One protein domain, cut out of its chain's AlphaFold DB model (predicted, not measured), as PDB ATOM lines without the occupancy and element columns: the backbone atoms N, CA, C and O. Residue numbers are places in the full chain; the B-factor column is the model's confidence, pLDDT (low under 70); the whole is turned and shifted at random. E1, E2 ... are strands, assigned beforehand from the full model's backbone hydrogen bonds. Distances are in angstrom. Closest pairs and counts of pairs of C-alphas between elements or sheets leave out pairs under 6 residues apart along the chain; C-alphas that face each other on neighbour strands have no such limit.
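Overview. This is residues 113 to 148 and 183 to 292 of the 292 residues of an uncharacterized protein of Bacteroidaceae bacterium HV4-6-C5C (UniProt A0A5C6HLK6). Look for a small, loosely formed sandwich: two strongly twisted sheets, E3 E1 E8 E9 and E2 E4 E7, face to face with their strands crossing slantwise. The short hairpin of E5 and E6 sits towards the end where E1 and E8 finish; the long link from E4 to E5 reaches out at that end, round Asp 231, and the short link from E3 to E4 reaches out at the opposite end, round Val 210. The 146 printed residues hold nine named strands, E1 to E9 in order, and no named helix; the class is all strand, with 69 residues, under half, in named elements. The four-strand sheet, in the order E3, E1, E8, E9, is mixed, and the sheet E2, E4, E7 is antiparallel. The whole is compact, with a radius of gyration of the C-alphas of 16.0 A, yet elongated, spanning 54 by 29 by 27 A.

Arrangement. Start at the inner strands E1, residues 119 to 131, and E8, residues 269 to 277: they are parallel at 14 degrees, with N 125 and O 272 2.8 A apart. On the other side of E1 find the edge strand E3, residues 196 to 203, antiparallel at 139 degrees, with N 122 and O 200 at 2.9 A. Beyond E8 the edge strand E9, residues 285 to 291, forms a hairpin with it, with N 273 and O 287 at 2.9 A. In the other sheet, E4, residues 214 to 225, is antiparallel to E2, residues 139 to 146, with N 143 and O 220 at 2.9 A, and to E7, residues 260 to 265, with N 217 and O 262 at 2.9 A. Between the sheets, the closest C-alphas of E1 and E7 are those of Ala 120 and Thr 265, 6.2 A apart. E5, residues 246 to 248, and E6, residues 255 to 257, are a hairpin, with N 247 and O 256 at 3.0 A; E6 runs on into E7 at 51 degrees.

Along the chain. Find C-alpha 119 at (212.260, 274.308, 234.125); from there E1 runs 36.0 A to C-alpha 131 at (211.271, 310.210, 231.197). E4 measures 33.2 A, E8 25.9 A, E2 23.8 A, E3 19.6 A, E9 19.3 A and E7 16.4 A; E5 and E6 are 7.1 A each. E3 bends by 60 degrees at residue 199. E9 ends at C-alpha 291, (221.109, 284.411, 240.698).

Size, cuts and confidence. The C-alphas farthest apart are those of Val 210 and Asp 231, 56.8 A. Residues 149 to 182 are not printed, and C-alphas 148 and 183 are 10.2 A apart across this cut. The link from E4 to E5 is long, 20 residues. Mean pLDDT of the printed part is 82.5; look for values under 70 at residues 113 to 117, 148, 206 to 213, 227 to 237 and 250 to 253.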
ATOM      1  N   THR A 113     209.741 266.021 242.100       41.44
ATOM      2  CA  THR A 113     210.493 265.122 241.213       41.44
ATOM      3  C   THR A 113     209.808 264.981 239.852       41.44
ATOM      4  O   THR A 113     209.550 263.881 239.375       41.44
ATOM      5  N   TYR A 114     209.481 266.101 239.231       39.88
ATOM      6  CA  TYR A 114     209.058 266.181 237.853       39.88
ATOM      7  C   TYR A 114     209.896 267.292 237.241       39.88
ATOM      8  O   TYR A 114     209.944 268.404 237.763       39.88
ATOM      9  N   ASP A 115     210.576 266.982 236.138       45.56
ATOM     10  CA  ASP A 115     211.049 268.021 235.230       45.56
ATOM     11  C   ASP A 115     212.209 268.915 235.727       45.56
ATOM     12  O   ASP A 115     212.389 270.043 235.265       45.56
ATOM     13  N   THR A 116     213.124 268.387 236.557       48.84
ATOM     14  CA  THR A 116     214.421 269.053 236.857       48.84
ATOM     15  C   THR A 116     215.262 269.340 235.608       48.84
ATOM     16  O   THR A 116     216.238 270.085 235.670       48.84
ATOM     17  N   ASP A 117     214.868 268.754 234.477       59.34
ATOM     18  CA  ASP A 117     215.446 268.937 233.158       59.34
ATOM     19  C   ASP A 117     214.622 269.825 232.208       59.34
ATOM     20  O   ASP A 117     214.970 269.921 231.035       59.34
ATOM     21  N   THR A 118     213.550 270.486 232.658       72.06
ATOM     22  CA  THR A 118     212.682 271.277 231.761       72.06
ATOM     23  C   THR A 118     212.184 272.587 232.368       72.06
ATOM     24  O   THR A 118     211.337 273.235 231.767       72.06
ATOM     25  N   ILE A 119     212.694 273.038 233.518       79.38
ATOM     26  CA  ILE A 119     212.260 274.308 234.125       79.38
ATOM     27  C   ILE A 119     213.415 275.262 234.395       79.38
ATOM     28  O   ILE A 119     214.546 274.856 234.650       79.38
ATOM     29  N   ALA A 120     213.110 276.551 234.391       85.31
ATOM     30  CA  ALA A 120     213.955 277.618 234.898       85.31
ATOM     31  C   ALA A 120     213.110 278.577 235.738       85.31
ATOM     32  O   ALA A 120     211.889 278.456 235.808       85.31
ATOM     33  N   PHE A 121     213.761 279.545 236.369       89.56
ATOM     34  CA  PHE A 121     213.110 280.484 237.268       89.56
ATOM     35  C   PHE A 121     213.418 281.911 236.834       89.56
ATOM     36  O   PHE A 121     214.576 282.272 236.612       89.56
ATOM     37  N   VAL A 122     212.381 282.734 236.751       93.19
ATOM     38  CA  VAL A 122     212.484 284.141 236.374       93.19
ATOM     39  C   VAL A 122     211.833 284.989 237.454       93.19
ATOM     40  O   VAL A 122     210.708 284.722 237.868       93.19
ATOM     41  N   LYS A 123     212.536 286.031 237.896       95.25
ATOM     42  CA  LYS A 123     211.993 287.070 238.777       95.25
ATOM     43  C   LYS A 123     212.050 288.393 238.032       95.25
ATOM     44  O   LYS A 123     213.138 288.850 237.680       95.25
ATOM     45  N   PHE A 124     210.891 288.966 237.725       97.81
ATOM     46  CA  PHE A 124     210.785 290.199 236.950       97.81
ATOM     47  C   PHE A 124     210.684 291.411 237.881       97.81
ATOM     48  O   PHE A 124     210.025 291.335 238.916       97.81
ATOM     49  N   TYR A 125     211.348 292.506 237.520       97.94
ATOM     50  CA  TYR A 125     211.413 293.759 238.272       97.94
ATOM     51  C   TYR A 125     211.067 294.925 237.354       97.94
ATOM     52  O   TYR A 125     211.557 294.987 236.222       97.94
ATOM     53  N   ASN A 126     210.278 295.875 237.849       97.31
ATOM     54  CA  ASN A 126     209.877 297.045 237.075       97.31
ATOM     55  C   ASN A 126     210.592 298.315 237.557       97.31
ATOM     56  O   ASN A 126     210.241 298.879 238.587       97.31
ATOM     57  N   PHE A 127     211.552 298.794 236.770       96.31
ATOM     58  CA  PHE A 127     212.213 300.092 236.930       96.31
ATOM     59  C   PHE A 127     212.079 300.928 235.647       96.31
ATOM     60  O   PHE A 127     213.036 301.547 235.176       96.31
ATOM     61  N   LEU A 128     210.886 300.907 235.041       94.19
ATOM     62  CA  LEU A 128     210.566 301.713 233.868       94.19
ATOM     63  C   LEU A 128     210.246 303.159 234.259       94.19
ATOM     64  O   LEU A 128     209.426 303.420 235.136       94.19
ATOM     65  N   TYR A 129     210.825 304.102 233.532       92.38
ATOM     66  CA  TYR A 129     210.535 305.523 233.676       92.38
ATOM     67  C   TYR A 129     209.724 306.026 232.487       92.38
ATOM     68  O   TYR A 129     209.851 305.512 231.377       92.38
ATOM     69  N   GLU A 130     208.910 307.056 232.681       88.12
ATOM     70  CA  GLU A 130     208.291 307.791 231.576       88.12
ATOM     71  C   GLU A 130     209.348 308.617 230.829       88.12
ATOM     72  O   GLU A 130     209.460 308.524 229.605       88.12
ATOM     73  N   ASP A 131     210.168 309.333 231.596       85.50
ATOM     74  CA  ASP A 131     211.271 310.210 231.197       85.50
ATOM     75  C   ASP A 131     212.375 310.175 232.279       85.50
ATOM     76  O   ASP A 131     212.159 309.561 233.326       85.50
ATOM     77  N   PRO A 132     213.558 310.790 232.073       83.50
ATOM     78  CA  PRO A 132     214.674 310.652 233.004       83.50
ATOM     79  C   PRO A 132     214.433 311.082 234.455       83.50
ATOM     80  O   PRO A 132     215.281 310.800 235.284       83.50
ATOM     81  N   ASN A 133     213.326 311.739 234.798       82.75
ATOM     82  CA  ASN A 133     213.065 312.152 236.180       82.75
ATOM     83  C   ASN A 133     211.764 311.577 236.748       82.75
ATOM     84  O   ASN A 133     211.456 311.801 237.918       82.75
ATOM     85  N   THR A 134     211.010 310.816 235.950       89.06
ATOM     86  CA  THR A 134     209.638 310.434 236.295       89.06
ATOM     87  C   THR A 134     209.456 308.919 236.217       89.06
ATOM     88  O   THR A 134     209.360 308.371 235.114       89.06
ATOM     89  N   PRO A 135     209.401 308.210 237.363       92.56
ATOM     90  CA  PRO A 135     208.998 306.807 237.408       92.56
ATOM     91  C   PRO A 135     207.634 306.594 236.752       92.56
ATOM     92  O   PRO A 135     206.755 307.455 236.825       92.56
ATOM     93  N   THR A 136     207.438 305.445 236.109       91.44
ATOM     94  CA  THR A 136     206.137 305.147 235.511       91.44
ATOM     95  C   THR A 136     205.065 304.907 236.570       91.44
ATOM     96  O   THR A 136     205.310 304.269 237.593       91.44
ATOM     97  N   THR A 137     203.850 305.383 236.299       91.75
ATOM     98  CA  THR A 137     202.650 305.034 237.074       91.75
ATOM     99  C   THR A 137     201.949 303.795 236.518       91.75
ATOM    100  O   THR A 137     200.928 303.373 237.052       91.75
ATOM    101  N   LEU A 138     202.474 303.212 235.433       91.62
ATOM    102  CA  LEU A 138     201.924 302.009 234.825       91.62
ATOM    103  C   LEU A 138     202.158 300.793 235.726       91.62
ATOM    104  O   LEU A 138     203.292 300.487 236.104       91.62
ATOM    105  N   LYS A 139     201.088 300.041 235.973       93.62
ATOM    106  CA  LYS A 139     201.152 298.670 236.469       93.62
ATOM    107  C   LYS A 139     201.197 297.726 235.282       93.62
ATOM    108  O   LYS A 139     200.328 297.765 234.403       93.62
ATOM    109  N   ILE A 140     202.210 296.874 235.250       95.50
ATOM    110  CA  ILE A 140     202.524 296.064 234.078       95.50
ATOM    111  C   ILE A 140     202.498 294.570 234.384       95.50
ATOM    112  O   ILE A 140     202.920 294.133 235.451       95.50
ATOM    113  N   GLN A 141     202.029 293.777 233.424       96.56
ATOM    114  CA  GLN A 141     202.070 292.318 233.465       96.56
ATOM    115  C   GLN A 141     203.106 291.821 232.466       96.56
ATOM    116  O   GLN A 141     202.959 292.012 231.257       96.56
ATOM    117  N   TYR A 142     204.133 291.141 232.966       97.50
ATOM    118  CA  TYR A 142     205.087 290.458 232.106       97.50
ATOM    119  C   TYR A 142     204.491 289.134 231.641       97.50
ATOM    120  O   TYR A 142     203.879 288.409 232.429       97.50
ATOM    121  N   GLN A 143     204.626 288.837 230.355       95.81
ATOM    122  CA  GLN A 143     204.169 287.587 229.770       95.81
ATOM    123  C   GLN A 143     205.297 286.938 228.994       95.81
ATOM    124  O   GLN A 143     206.094 287.628 228.357       95.81
ATOM    125  N   TYR A 144     205.309 285.612 229.003       93.56
ATOM    126  CA  TYR A 144     206.208 284.817 228.184       93.56
ATOM    127  C   TYR A 144     205.415 283.848 227.316       93.56
ATOM    128  O   TYR A 144     204.261 283.525 227.598       93.56
ATOM    129  N   ARG A 145     206.045 283.360 226.256       87.88
ATOM    130  CA  ARG A 145     205.583 282.181 225.528       87.88
ATOM    131  C   ARG A 145     206.771 281.343 225.098       87.88
ATOM    132  O   ARG A 145     207.852 281.861 224.807       87.88
ATOM    133  N   LYS A 146     206.542 280.038 225.034       81.56
ATOM    134  CA  LYS A 146     207.511 279.075 224.517       81.56
ATOM    135  C   LYS A 146     207.437 278.995 222.998       81.56
ATOM    136  O   LYS A 146     206.361 279.131 222.415       81.56
ATOM    137  N   HIS A 147     208.575 278.733 222.376       73.62
ATOM    138  CA  HIS A 147     208.604 278.181 221.027       73.62
ATOM    139  C   HIS A 147     208.358 276.686 221.154       73.62
ATOM    140  O   HIS A 147     209.014 276.036 221.964       73.62
ATOM    141  N   TRP A 148     207.393 276.160 220.410       62.19
ATOM    142  CA  TRP A 148     207.176 274.725 220.368       62.19
ATOM    143  C   TRP A 148     208.309 274.169 219.533       62.19
ATOM    144  O   TRP A 148     208.460 274.481 218.349       62.19
ATOM    145  N   PRO A 183     200.661 279.658 223.754       83.81
ATOM    146  CA  PRO A 183     199.899 280.796 224.227       83.81
ATOM    147  C   PRO A 183     200.787 281.674 225.112       83.81
ATOM    148  O   PRO A 183     201.728 281.204 225.756       83.81
ATOM    149  N   TRP A 184     200.475 282.965 225.144       89.62
ATOM    150  CA  TRP A 184     201.079 283.880 226.102       89.62
ATOM    151  C   TRP A 184     200.609 283.536 227.515       89.62
ATOM    152  O   TRP A 184     199.408 283.442 227.763       89.62
ATOM    153  N   VAL A 185     201.559 283.381 228.430       91.69
ATOM    154  CA  VAL A 185     201.330 283.051 229.838       91.69
ATOM    155  C   VAL A 185     201.806 284.212 230.704       91.69
ATOM    156  O   VAL A 185     202.856 284.801 230.440       91.69
ATOM    157  N   ASN A 186     201.030 284.557 231.733       95.25
ATOM    158  CA  ASN A 186     201.416 285.557 232.729       95.25
ATOM    159  C   ASN A 186     202.587 285.052 233.575       95.25
ATOM    160  O   ASN A 186     202.524 283.965 234.142       95.25
ATOM    161  N   LEU A 187     203.637 285.863 233.682       92.88
ATOM    162  CA  LEU A 187     204.744 285.638 234.599       92.88
ATOM    163  C   LEU A 187     204.427 286.341 235.922       92.88
ATOM    164  O   LEU A 187     204.648 287.543 236.054       92.88
ATOM    165  N   GLY A 188     203.857 285.597 236.870       94.06
ATOM    166  CA  GLY A 188     203.399 286.140 238.150       94.06
ATOM    167  C   GLY A 188     202.271 287.168 238.009       94.06
ATOM    168  O   GLY A 188     201.593 287.240 236.981       94.06
ATOM    169  N   THR A 189     202.065 287.963 239.059       96.38
ATOM    170  CA  THR A 189     201.054 289.031 239.104       96.38
ATOM    171  C   THR A 189     201.561 290.338 238.480       96.38
ATOM    172  O   THR A 189     202.773 290.539 238.388       96.38
ATOM    173  N   PRO A 190     200.667 291.271 238.096       96.75
ATOM    174  CA  PRO A 190     201.074 292.595 237.634       96.75
ATOM    175  C   PRO A 190     201.810 293.386 238.723       96.75
ATOM    176  O   PRO A 190     201.411 293.334 239.886       96.75
ATOM    177  N   ILE A 191     202.823 294.159 238.327       97.50
ATOM    178  CA  ILE A 191     203.693 294.921 239.231       97.50
ATOM    179  C   ILE A 191     203.806 296.396 238.832       97.50
ATOM    180  O   ILE A 191     203.806 296.747 237.649       97.50
ATOM    181  N   SER A 192     203.919 297.257 239.833       96.56
ATOM    182  CA  SER A 192     204.144 298.700 239.722       96.56
ATOM    183  C   SER A 192     205.644 299.010 239.700       96.56
ATOM    184  O   SER A 192     206.481 298.109 239.781       96.56
ATOM    185  N   PHE A 193     206.012 300.282 239.550       96.38
ATOM    186  CA  PHE A 193     207.413 300.692 239.646       96.38
ATOM    187  C   PHE A 193     208.012 300.325 241.015       96.38
ATOM    188  O   PHE A 193     207.391 300.552 242.049       96.38
ATOM    189  N   GLY A 194     209.235 299.791 241.023       96.88
ATOM    190  CA  GLY A 194     209.942 299.379 242.236       96.88
ATOM    191  C   GLY A 194     209.470 298.047 242.825       96.88
ATOM    192  O   GLY A 194     209.924 297.675 243.902       96.88
ATOM    193  N   GLU A 195     208.593 297.314 242.135       97.62
ATOM    194  CA  GLU A 195     208.075 296.017 242.581       97.62
ATOM    195  C   GLU A 195     208.671 294.848 241.778       97.62
ATOM    196  O   GLU A 195     209.356 295.025 240.762       97.62
ATOM    197  N   THR A 196     208.410 293.625 242.248       97.31
ATOM    198  CA  THR A 196     208.847 292.380 241.609       97.31
ATOM    199  C   THR A 196     207.769 291.303 241.654       97.31
ATOM    200  O   THR A 196     206.958 291.268 242.573       97.31
ATOM    201  N   THR A 197     207.774 290.399 240.674       96.12
ATOM    202  CA  THR A 197     206.842 289.260 240.594       96.12
ATOM    203  C   THR A 197     207.131 288.155 241.612       96.12
ATOM    204  O   THR A 197     206.409 287.163 241.642       96.12
ATOM    205  N   GLY A 198     208.236 288.242 242.361       93.81
ATOM    206  CA  GLY A 198     208.811 287.067 243.023       93.81
ATOM    207  C   GLY A 198     209.338 286.049 242.003       93.81
ATOM    208  O   GLY A 198     209.298 286.289 240.789       93.81
ATOM    209  N   TRP A 199     209.862 284.922 242.486       92.19
ATOM    210  CA  TRP A 199     210.310 283.841 241.607       92.19
ATOM    211  C   TRP A 199     209.127 283.137 240.946       92.19
ATOM    212  O   TRP A 199     208.218 282.658 241.613       92.19
ATOM    213  N   GLN A 200     209.169 283.056 239.619       91.50
ATOM    214  CA  GLN A 200     208.177 282.375 238.797       91.50
ATOM    215  C   GLN A 200     208.847 281.248 238.019       91.50
ATOM    216  O   GLN A 200     209.948 281.422 237.488       91.50
ATOM    217  N   ILE A 201     208.185 280.097 237.938       88.12
ATOM    218  CA  ILE A 201     208.665 278.946 237.170       88.12
ATOM    219  C   ILE A 201     208.317 279.160 235.697       88.12
ATOM    220  O   ILE A 201     207.176 279.477 235.360       88.12
ATOM    221  N   VAL A 202     209.293 278.965 234.813       85.25
ATOM    222  CA  VAL A 202     209.095 278.975 233.362       85.25
ATOM    223  C   VAL A 202     209.551 277.641 232.759       85.25
ATOM    224  O   VAL A 202     210.658 277.187 233.059       85.25
ATOM    225  N   PRO A 203     208.741 277.002 231.898       79.38
ATOM    226  CA  PRO A 203     209.147 275.798 231.192       79.38
ATOM    227  C   PRO A 203     210.218 276.112 230.138       79.38
ATOM    228  O   PRO A 203     210.205 277.156 229.483       79.38
ATOM    229  N   VAL A 204     211.131 275.169 229.963       75.38
ATOM    230  CA  VAL A 204     212.285 275.163 229.071       75.38
ATOM    231  C   VAL A 204     212.262 273.840 228.316       75.38
ATOM    232  O   VAL A 204     212.760 272.815 228.777       75.38
ATOM    233  N   GLU A 205     211.670 273.866 227.129       71.56
ATOM    234  CA  GLU A 205     211.630 272.706 226.243       71.56
ATOM    235  C   GLU A 205     212.951 272.608 225.478       71.56
ATOM    236  O   GLU A 205     213.286 273.467 224.660       71.56
ATOM    237  N   LYS A 206     213.748 271.582 225.791       63.28
ATOM    238  CA  LYS A 206     215.066 271.391 225.180       63.28
ATOM    239  C   LYS A 206     214.933 271.004 223.704       63.28
ATOM    240  O   LYS A 206     214.143 270.138 223.347       63.28
ATOM    241  N   ASN A 207     215.826 271.539 222.870       54.50
ATOM    242  CA  ASN A 207     215.985 271.097 221.478       54.50
ATOM    243  C   ASN A 207     216.739 269.756 221.340       54.50
ATOM    244  O   ASN A 207     216.757 269.169 220.264       54.50
ATOM    245  N   THR A 208     217.431 269.301 222.390       52.53
ATOM    246  CA  THR A 208     218.275 268.093 222.379       52.53
ATOM    247  C   THR A 208     218.214 267.372 223.723       52.53
ATOM    248  O   THR A 208     218.365 267.989 224.775       52.53
ATOM    249  N   PHE A 209     218.037 266.050 223.675       51.50
ATOM    250  CA  PHE A 209     217.744 265.197 224.835       51.50
ATOM    251  C   PHE A 209     218.897 265.068 225.855       51.50
ATOM    252  O   PHE A 209     218.645 264.763 227.012       51.50
ATOM    253  N   VAL A 210     220.157 265.301 225.451       50.31
ATOM    254  CA  VAL A 210     221.359 264.898 226.228       50.31
ATOM    255  C   VAL A 210     222.208 266.086 226.733       50.31
ATOM    256  O   VAL A 210     223.309 265.895 227.233       50.31
ATOM    257  N   SER A 211     221.739 267.338 226.637       50.66
ATOM    258  CA  SER A 211     222.506 268.515 227.104       50.66
ATOM    259  C   SER A 211     221.811 269.298 228.228       50.66
ATOM    260  O   SER A 211     220.599 269.161 228.441       50.66
ATOM    261  N   GLN A 212     222.573 270.152 228.939       54.94
ATOM    262  CA  GLN A 212     222.016 271.281 229.702       54.94
ATOM    263  C   GLN A 212     221.312 272.210 228.709       54.94
ATOM    264  O   GLN A 212     221.900 273.144 228.169       54.94
ATOM    265  N   GLY A 213     220.069 271.873 228.391       69.50
ATOM    266  CA  GLY A 213     219.333 272.551 227.346       69.50
ATOM    267  C   GLY A 213     218.955 273.968 227.755       69.50
ATOM    268  O   GLY A 213     218.655 274.265 228.915       69.50
ATOM    269  N   SER A 214     218.978 274.847 226.764       77.00
ATOM    270  CA  SER A 214     218.353 276.153 226.830       77.00
ATOM    271  C   SER A 214     217.267 276.245 225.768       77.00
ATOM    272  O   SER A 214     217.353 275.604 224.717       77.00
ATOM    273  N   ALA A 215     216.237 277.030 226.057       78.50
ATOM    274  CA  ALA A 215     215.154 277.312 225.130       78.50
ATOM    275  C   ALA A 215     214.960 278.820 225.031       78.50
ATOM    276  O   ALA A 215     215.046 279.542 226.030       78.50
ATOM    277  N   ARG A 216     214.674 279.295 223.821       85.38
ATOM    278  CA  ARG A 216     214.262 280.677 223.616       85.38
ATOM    279  C   ARG A 216     212.826 280.845 224.105       85.38
ATOM    280  O   ARG A 216     211.920 280.162 223.634       85.38
ATOM    281  N   LEU A 217     212.631 281.809 224.994       87.62
ATOM    282  CA  LEU A 217     211.323 282.307 225.392       87.62
ATOM    283  C   LEU A 217     211.155 283.716 224.828       87.62
ATOM    284  O   LEU A 217     212.052 284.553 224.960       87.62
ATOM    285  N   ASP A 218     210.015 283.968 224.191       91.75
ATOM    286  CA  ASP A 218     209.634 285.322 223.796       91.75
ATOM    287  C   ASP A 218     208.865 285.968 224.942       91.75
ATOM    288  O   ASP A 218     208.068 285.309 225.612       91.75
ATOM    289  N   TYR A 219     209.064 287.269 225.122       94.75
ATOM    290  CA  TYR A 219     208.452 288.056 226.176       94.75
ATOM    291  C   TYR A 219     207.740 289.283 225.620       94.75
ATOM    292  O   TYR A 219     208.168 289.896 224.639       94.75
ATOM    293  N   ARG A 220     206.670 289.678 226.307       95.00
ATOM    294  CA  ARG A 220     205.986 290.954 226.098       95.00
ATOM    295  C   ARG A 220     205.517 291.531 227.426       95.00
ATOM    296  O   ARG A 220     205.484 290.838 228.441       95.00
ATOM    297  N   ILE A 221     205.127 292.799 227.402       96.19
ATOM    298  CA  ILE A 221     204.602 293.503 228.568       96.19
ATOM    299  C   ILE A 221     203.212 294.022 228.232       96.19
ATOM    300  O   ILE A 221     203.047 294.728 227.239       96.19
ATOM    301  N   LEU A 222     202.228 293.696 229.065       93.69
ATOM    302  CA  LEU A 222     200.908 294.313 229.024       93.69
ATOM    303  C   LEU A 222     200.828 295.448 230.043       93.69
ATOM    304  O   LEU A 222     201.406 295.355 231.124       93.69
ATOM    305  N   VAL A 223     200.068 296.487 229.719       92.44
ATOM    306  CA  VAL A 223     199.668 297.525 230.671       92.44
ATOM    307  C   VAL A 223     198.316 297.128 231.253       92.44
ATOM    308  O   VAL A 223     197.343 296.949 230.519       92.44
ATOM    309  N   VAL A 224     198.272 296.945 232.570       90.06
ATOM    310  CA  VAL A 224     197.078 296.473 233.288       90.06
ATOM    311  C   VAL A 224     196.349 297.627 233.961       90.06
ATOM    312  O   VAL A 224     195.123 297.659 233.961       90.06
ATOM    313  N   GLU A 225     197.101 298.579 234.502       85.44
ATOM    314  CA  GLU A 225     196.590 299.752 235.206       85.44
ATOM    315  C   GLU A 225     197.584 300.908 235.030       85.44
ATOM    316  O   GLU A 225     198.733 300.701 234.628       85.44
ATOM    317  N   GLY A 226     197.148 302.125 235.331       73.75
ATOM    318  CA  GLY A 226     197.986 303.310 235.247       73.75
ATOM    319  C   GLY A 226     198.042 303.891 233.841       73.75
ATOM    320  O   GLY A 226     197.783 303.238 232.829       73.75
ATOM    321  N   GLY A 227     198.336 305.188 233.787       61.59
ATOM    322  CA  GLY A 227     198.167 305.966 232.570       61.59
ATOM    323  C   GLY A 227     196.714 306.001 232.104       61.59
ATOM    324  O   GLY A 227     196.469 305.995 230.904       61.59
ATOM    325  N   ILE A 228     195.782 305.988 233.053       54.78
ATOM    326  CA  ILE A 228     194.358 306.263 232.880       54.78
ATOM    327  C   ILE A 228     194.168 307.723 233.302       54.78
ATOM    328  O   ILE A 228     194.689 308.119 234.342       54.78
ATOM    329  N   LEU A 229     193.517 308.529 232.471       57.41
ATOM    330  CA  LEU A 229     193.068 309.871 232.827       57.41
ATOM    331  C   LEU A 229     191.929 309.775 233.855       57.41
ATOM    332  O   LEU A 229     191.286 308.734 233.981       57.41
ATOM    333  N   ASP A 230     191.649 310.866 234.569       53.78
ATOM    334  CA  ASP A 230     190.604 310.915 235.609       53.78
ATOM    335  C   ASP A 230     189.204 310.512 235.095       53.78
ATOM    336  O   ASP A 230     188.332 310.133 235.874       53.78
ATOM    337  N   ASP A 231     188.988 310.547 233.777       58.28
ATOM    338  CA  ASP A 231     187.759 310.138 233.090       58.28
ATOM    339  C   ASP A 231     187.691 308.633 232.750       58.28
ATOM    340  O   ASP A 231     186.774 308.188 232.057       58.28
ATOM    341  N   GLY A 232     188.657 307.834 233.212       50.81
ATOM    342  CA  GLY A 232     188.727 306.399 232.932       50.81
ATOM    343  C   GLY A 232     189.280 306.058 231.543       50.81
ATOM    344  O   GLY A 232     189.370 304.876 231.198       50.81
ATOM    345  N   THR A 233     189.675 307.049 230.734       54.72
ATOM    346  CA  THR A 233     190.275 306.806 229.417       54.72
ATOM    347  C   THR A 233     191.774 306.547 229.533       54.72
ATOM    348  O   THR A 233     192.501 307.227 230.251       54.72
ATOM    349  N   MET A 234     192.287 305.550 228.810       58.31
ATOM    350  CA  MET A 234     193.734 305.322 228.755       58.31
ATOM    351  C   MET A 234     194.422 306.496 228.032       58.31
ATOM    352  O   MET A 234     194.031 306.854 226.918       58.31
ATOM    353  N   LEU A 235     195.499 307.041 228.604       61.94
ATOM    354  CA  LEU A 235     196.426 307.963 227.946       61.94
ATOM    355  C   LEU A 235     196.862 307.358 226.605       61.94
ATOM    356  O   LEU A 235     197.564 306.339 226.542       61.94
ATOM    357  N   LYS A 236     196.439 308.004 225.515       60.88
ATOM    358  CA  LYS A 236     196.825 307.633 224.151       60.88
ATOM    359  C   LYS A 236     198.356 307.567 224.059       60.88
ATOM    360  O   LYS A 236     199.043 308.526 224.394       60.88
ATOM    361  N   GLY A 237     198.886 306.433 223.586       69.94
ATOM    362  CA  GLY A 237     200.327 306.229 223.372       69.94
ATOM    363  C   GLY A 237     201.056 305.371 224.415       69.94
ATOM    364  O   GLY A 237     202.278 305.251 224.339       69.94
ATOM    365  N   ASN A 238     200.345 304.756 225.367       81.69
ATOM    366  CA  ASN A 238     200.950 303.834 226.342       81.69
ATOM    367  C   ASN A 238     200.920 302.367 225.904       81.69
ATOM    368  O   ASN A 238     201.767 301.590 226.340       81.69
ATOM    369  N   MET A 239     199.968 301.984 225.049       85.81
ATOM    370  CA  MET A 239     199.768 300.604 224.606       85.81
ATOM    371  C   MET A 239     199.108 300.513 223.223       85.81
ATOM    372  O   MET A 239     198.533 301.494 222.749       85.81
ATOM    373  N   ASN A 240     199.181 299.342 222.587       86.25
ATOM    374  CA  ASN A 240     198.398 299.016 221.390       86.25
ATOM    375  C   ASN A 240     196.969 298.537 221.757       86.25
ATOM    376  O   ASN A 240     196.608 298.475 222.931       86.25
ATOM    377  N   ALA A 241     196.162 298.166 220.755       82.56
ATOM    378  CA  ALA A 241     194.796 297.664 220.962       82.56
ATOM    379  C   ALA A 241     194.720 296.413 221.867       82.56
ATOM    380  O   ALA A 241     193.746 296.243 222.594       82.56
ATOM    381  N   ASP A 242     195.773 295.592 221.892       84.25
ATOM    382  CA  ASP A 242     195.881 294.383 222.722       84.25
ATOM    383  C   ASP A 242     196.475 294.655 224.115       84.25
ATOM    384  O   ASP A 242     196.893 293.730 224.814       84.25
ATOM    385  N   LYS A 243     196.551 295.931 224.517       88.50
ATOM    386  CA  LYS A 243     197.145 296.405 225.776       88.50
ATOM    387  C   LYS A 243     198.649 296.154 225.920       88.50
ATOM    388  O   LYS A 243     199.186 296.260 227.020       88.50
ATOM    389  N   ILE A 244     199.358 295.859 224.832       90.69
ATOM    390  CA  ILE A 244     200.811 295.663 224.853       90.69
ATOM    391  C   ILE A 244     201.497 297.023 224.946       90.69
ATOM    392  O   ILE A 244     201.187 297.922 224.165       90.69
ATOM    393  N   LEU A 245     202.439 297.153 225.880       92.38
ATOM    394  CA  LEU A 245     203.205 298.366 226.148       92.38
ATOM    395  C   LEU A 245     203.814 298.945 224.863       92.38
ATOM    396  O   LEU A 245     204.516 298.252 224.127       92.38
ATOM    397  N   LEU A 246     203.591 300.240 224.637       89.88
ATOM    398  CA  LEU A 246     204.314 301.037 223.653       89.88
ATOM    399  C   LEU A 246     205.458 301.767 224.352       89.88
ATOM    400  O   LEU A 246     205.240 302.614 225.227       89.88
ATOM    401  N   ALA A 247     206.681 301.449 223.942       88.38
ATOM    402  CA  ALA A 247     207.879 302.034 224.512       88.38
ATOM    403  C   ALA A 247     208.935 302.302 223.441       88.38
ATOM    404  O   ALA A 247     209.030 301.608 222.425       88.38
ATOM    405  N   GLN A 248     209.743 303.330 223.666       85.12
ATOM    406  CA  GLN A 248     210.932 303.565 222.874       85.12
ATOM    407  C   GLN A 248     211.945 302.464 223.178       85.12
ATOM    408  O   GLN A 248     212.318 302.237 224.330       85.12
ATOM    409  N   THR A 249     212.390 301.766 222.139       74.12
ATOM    410  CA  THR A 249     213.454 300.770 222.258       74.12
ATOM    411  C   THR A 249     214.821 301.447 222.188       74.12
ATOM    412  O   THR A 249     214.964 302.587 221.719       74.12
ATOM    413  N   THR A 250     215.865 300.744 222.628       66.56
ATOM    414  CA  THR A 250     217.252 301.233 222.588       66.56
ATOM    415  C   THR A 250     217.658 301.738 221.196       66.56
ATOM    416  O   THR A 250     218.298 302.783 221.097       66.56
ATOM    417  N   SER A 251     217.217 301.081 220.119       65.81
ATOM    418  CA  SER A 251     217.544 301.426 218.725       65.81
ATOM    419  C   SER A 251     216.472 302.252 217.993       65.81
ATOM    420  O   SER A 251     216.775 302.863 216.974       65.81
ATOM    421  N   GLY A 252     215.235 302.317 218.498       65.75
ATOM    422  CA  GLY A 252     214.117 302.969 217.809       65.75
ATOM    423  C   GLY A 252     214.071 304.493 217.968       65.75
ATOM    424  O   GLY A 252     214.402 305.037 219.025       65.75
ATOM    425  N   THR A 253     213.618 305.196 216.929       69.12
ATOM    426  CA  THR A 253     213.348 306.649 216.949       69.12
ATOM    427  C   THR A 253     211.912 306.989 217.353       69.12
ATOM    428  O   THR A 253     211.620 308.142 217.649       69.12
ATOM    429  N   LYS A 254     211.018 305.992 217.391       75.19
ATOM    430  CA  LYS A 254     209.608 306.124 217.779       75.19
ATOM    431  C   LYS A 254     209.215 305.005 218.753       75.19
ATOM    432  O   LYS A 254     209.845 303.943 218.712       75.19
ATOM    433  N   PRO A 255     208.193 305.213 219.605       81.75
ATOM    434  CA  PRO A 255     207.620 304.141 220.409       81.75
ATOM    435  C   PRO A 255     207.132 302.991 219.525       81.75
ATOM    436  O   PRO A 255     206.485 303.220 218.502       81.75
ATOM    437  N   ALA A 256     207.440 301.765 219.928       86.88
ATOM    438  CA  ALA A 256     207.003 300.542 219.269       86.88
ATOM    439  C   ALA A 256     206.406 299.582 220.301       86.88
ATOM    440  O   ALA A 256     206.577 299.766 221.508       86.88
ATOM    441  N   ILE A 257     205.705 298.559 219.815       89.69
ATOM    442  CA  ILE A 257     205.208 297.470 220.657       89.69
ATOM    443  C   ILE A 257     206.410 296.800 221.320       89.69
ATOM    444  O   ILE A 257     207.333 296.355 220.635       89.69
ATOM    445  N   TYR A 258     206.399 296.744 222.650       91.06
ATOM    446  CA  TYR A 258     207.452 296.089 223.402       91.06
ATOM    447  C   TYR A 258     207.442 294.586 223.110       91.06
ATOM    448  O   TYR A 258     206.436 293.897 223.283       91.06
ATOM    449  N   SER A 259     208.599 294.090 222.698       90.19
ATOM    450  CA  SER A 259     208.873 292.687 222.427       90.19
ATOM    451  C   SER A 259     210.316 292.419 222.813       90.19
ATOM    452  O   SER A 259     211.195 293.225 222.510       90.19
ATOM    453  N   ASP A 260     210.563 291.268 223.425       90.75
ATOM    454  CA  ASP A 260     211.908 290.820 223.771       90.75
ATOM    455  C   ASP A 260     212.004 289.293 223.681       90.75
ATOM    456  O   ASP A 260     210.986 288.603 223.581       90.75
ATOM    457  N   TYR A 261     213.214 288.747 223.705       90.50
ATOM    458  CA  TYR A 261     213.425 287.307 223.808       90.50
ATOM    459  C   TYR A 261     214.678 286.993 224.616       90.50
ATOM    460  O   TYR A 261     215.700 287.665 224.497       90.50
ATOM    461  N   TRP A 262     214.619 285.922 225.404       90.25
ATOM    462  CA  TRP A 262     215.752 285.457 226.199       90.25
ATOM    463  C   TRP A 262     215.874 283.942 226.137       90.25
ATOM    464  O   TRP A 262     214.876 283.221 226.120       90.25
ATOM    465  N   ASN A 263     217.115 283.458 226.131       86.94
ATOM    466  CA  ASN A 263     217.387 282.036 226.282       86.94
ATOM    467  C   ASN A 263     217.355 281.684 227.765       86.94
ATOM    468  O   ASN A 263     218.208 282.122 228.535       86.94
ATOM    469  N   SER A 264     216.380 280.873 228.148       85.00
ATOM    470  CA  SER A 264     216.277 280.338 229.494       85.00
ATOM    471  C   SER A 264     217.024 279.015 229.567       85.00
ATOM    472  O   SER A 264     216.875 278.169 228.689       85.00
ATOM    473  N   THR A 265     217.881 278.844 230.572       84.94
ATOM    474  CA  THR A 265     218.625 277.594 230.789       84.94
ATOM    475  C   THR A 265     218.022 276.854 231.965       84.94
ATOM    476  O   THR A 265     217.797 277.455 233.016       84.94
ATOM    477  N   VAL A 266     217.825 275.552 231.792       82.31
ATOM    478  CA  VAL A 266     217.271 274.676 232.822       82.31
ATOM    479  C   VAL A 266     218.013 274.822 234.156       82.31
ATOM    480  O   VAL A 266     219.241 274.938 234.199       82.31
ATOM    481  N   GLY A 267     217.249 274.856 235.245       80.00
ATOM    482  CA  GLY A 267     217.720 274.973 236.622       80.00
ATOM    483  C   GLY A 267     218.250 276.357 237.003       80.00
ATOM    484  O   GLY A 267     218.589 276.577 238.167       80.00
ATOM    485  N   ARG A 268     218.339 277.312 236.065       85.25
ATOM    486  CA  ARG A 268     218.851 278.653 236.367       85.25
ATOM    487  C   ARG A 268     217.761 279.569 236.904       85.25
ATOM    488  O   ARG A 268     216.631 279.566 236.427       85.25
ATOM    489  N   ARG A 269     218.165 280.397 237.864       88.62
ATOM    490  CA  ARG A 269     217.414 281.537 238.389       88.62
ATOM    491  C   ARG A 269     217.958 282.810 237.766       88.62
ATOM    492  O   ARG A 269     219.146 283.098 237.902       88.62
ATOM    493  N   ILE A 270     217.112 283.544 237.052       91.31
ATOM    494  CA  ILE A 270     217.491 284.760 236.333       91.31
ATOM    495  C   ILE A 270     216.597 285.921 236.775       91.31
ATOM    496  O   ILE A 270     215.370 285.841 236.741       91.31
ATOM    497  N   HIS A 271     217.217 287.028 237.159       93.56
ATOM    498  CA  HIS A 271     216.535 288.296 237.374       93.56
ATOM    499  C   HIS A 271     216.320 289.002 236.035       93.56
ATOM    500  O   HIS A 271     217.271 289.143 235.271       93.56
ATOM    501  N   HIS A 272     215.103 289.462 235.759       96.12
ATOM    502  CA  HIS A 272     214.760 290.292 234.603       96.12
ATOM    503  C   HIS A 272     214.403 291.697 235.091       96.12
ATOM    504  O   HIS A 272     213.308 291.913 235.600       96.12
ATOM    505  N   PHE A 273     215.300 292.662 234.924       96.12
ATOM    506  CA  PHE A 273     215.045 294.056 235.285       96.12
ATOM    507  C   PHE A 273     214.633 294.856 234.056       96.12
ATOM    508  O   PHE A 273     215.458 295.092 233.173       96.12
ATOM    509  N   LEU A 274     213.374 295.289 233.994       95.56
ATOM    510  CA  LEU A 274     212.949 296.296 233.028       95.56
ATOM    511  C   LEU A 274     213.484 297.659 233.459       95.56
ATOM    512  O   LEU A 274     213.251 298.084 234.585       95.56
ATOM    513  N   ALA A 275     214.164 298.344 232.549       92.25
ATOM    514  CA  ALA A 275     214.845 299.594 232.829       92.25
ATOM    515  C   ALA A 275     214.762 300.573 231.662       92.25
ATOM    516  O   ALA A 275     214.430 300.179 230.544       92.25
ATOM    517  N   GLY A 276     215.152 301.823 231.909       90.25
ATOM    518  CA  GLY A 276     215.221 302.882 230.903       90.25
ATOM    519  C   GLY A 276     213.954 303.730 230.849       90.25
ATOM    520  O   GLY A 276     213.091 303.646 231.722       90.25
ATOM    521  N   THR A 277     213.861 304.565 229.819       88.50
ATOM    522  CA  THR A 277     212.737 305.491 229.630       88.50
ATOM    523  C   THR A 277     211.792 304.993 228.541       88.50
ATOM    524  O   THR A 277     212.209 304.428 227.526       88.50
ATOM    525  N   ARG A 278     210.492 305.194 228.747       88.88
ATOM    526  CA  ARG A 278     209.433 304.757 227.839       88.88
ATOM    527  C   ARG A 278     209.248 305.724 226.676       88.88
ATOM    528  O   ARG A 278     209.033 305.268 225.555       88.88
ATOM    529  N   LYS A 279     209.321 307.037 226.926       84.75
ATOM    530  CA  LYS A 279     209.091 308.098 225.926       84.75
ATOM    531  C   LYS A 279     210.377 308.715 225.364       84.75
ATOM    532  O   LYS A 279     210.289 309.669 224.595       84.75
ATOM    533  N   GLY A 280     211.548 308.216 225.758       80.31
ATOM    534  CA  GLY A 280     212.809 308.882 225.463       80.31
ATOM    535  C   GLY A 280     214.000 307.952 225.288       80.31
ATOM    536  O   GLY A 280     213.898 306.727 225.152       80.31
ATOM    537  N   LYS A 281     215.171 308.586 225.287       81.06
ATOM    538  CA  LYS A 281     216.448 307.899 225.408       81.06
ATOM    539  C   LYS A 281     216.974 308.056 226.838       81.06
ATOM    540  O   LYS A 281     216.757 309.100 227.439       81.06
ATOM    541  N   PRO A 282     217.682 307.044 227.351       83.00
ATOM    542  CA  PRO A 282     217.888 305.735 226.736       83.00
ATOM    543  C   PRO A 282     216.592 304.921 226.759       83.00
ATOM    544  O   PRO A 282     215.811 304.973 227.711       83.00
ATOM    545  N   GLY A 283     216.359 304.210 225.657       86.38
ATOM    546  CA  GLY A 283     215.126 303.460 225.469       86.38
ATOM    547  C   GLY A 283     214.998 302.320 226.474       86.38
ATOM    548  O   GLY A 283     215.995 301.800 226.984       86.38
ATOM    549  N   SER A 284     213.756 301.939 226.728       89.56
ATOM    550  CA  SER A 284     213.411 300.831 227.603       89.56
ATOM    551  C   SER A 284     213.992 299.493 227.124       89.56
ATOM    552  O   SER A 284     214.115 299.233 225.921       89.56
ATOM    553  N   GLY A 285     214.332 298.621 228.071       90.25
ATOM    554  CA  GLY A 285     214.743 297.251 227.789       90.25
ATOM    555  C   GLY A 285     214.957 296.435 229.056       90.25
ATOM    556  O   GLY A 285     215.200 296.994 230.125       90.25
ATOM    557  N   VAL A 286     214.881 295.111 228.927       93.62
ATOM    558  CA  VAL A 286     215.180 294.202 230.037       93.62
ATOM    559  C   VAL A 286     216.685 293.943 230.111       93.62
ATOM    560  O   VAL A 286     217.405 293.959 229.107       93.62
ATOM    561  N   ARG A 287     217.180 293.772 231.334       92.00
ATOM    562  CA  ARG A 287     218.542 293.353 231.664       92.00
ATOM    563  C   ARG A 287     218.468 292.082 232.494       92.00
ATOM    564  O   ARG A 287     217.636 291.994 233.398       92.00
ATOM    565  N   THR A 288     219.313 291.109 232.174       91.62
ATOM    566  CA  THR A 288     219.293 289.792 232.813       91.62
ATOM    567  C   THR A 288     220.516 289.571 233.693       91.62
ATOM    568  O   THR A 288     221.642 289.855 233.289       91.62
ATOM    569  N   PHE A 289     220.292 289.051 234.902       90.62
ATOM    570  CA  PHE A 289     221.359 288.726 235.856       90.62
ATOM    571  C   PHE A 289     221.122 287.351 236.456       90.62
ATOM    572  O   PHE A 289     220.015 287.036 236.890       90.62
ATOM    573  N   THR A 290     222.163 286.526 236.490       87.25
ATOM    574  CA  THR A 290     222.081 285.203 237.105       87.25
ATOM    575  C   THR A 290     222.070 285.327 238.623       87.25
ATOM    576  O   THR A 290     222.937 285.982 239.199       87.25
ATOM    577  N   CYS A 291     221.137 284.626 239.260       83.56
ATOM    578  CA  CYS A 291     221.109 284.411 240.698       83.56
ATOM    579  C   CYS A 291     221.629 283.003 241.016       83.56
ATOM    580  O   CYS A 291     221.199 282.024 240.395       83.56
ATOM    581  N   ARG A 292     222.558 282.898 241.966       72.75
ATOM    582  CA  ARG A 292     223.041 281.637 242.539       72.75
ATOM    583  C   ARG A 292     223.222 281.778 244.038       72.75
ATOM    584  O   ARG A 292     223.517 282.904 244.493       72.75
TER     585      ARG A 292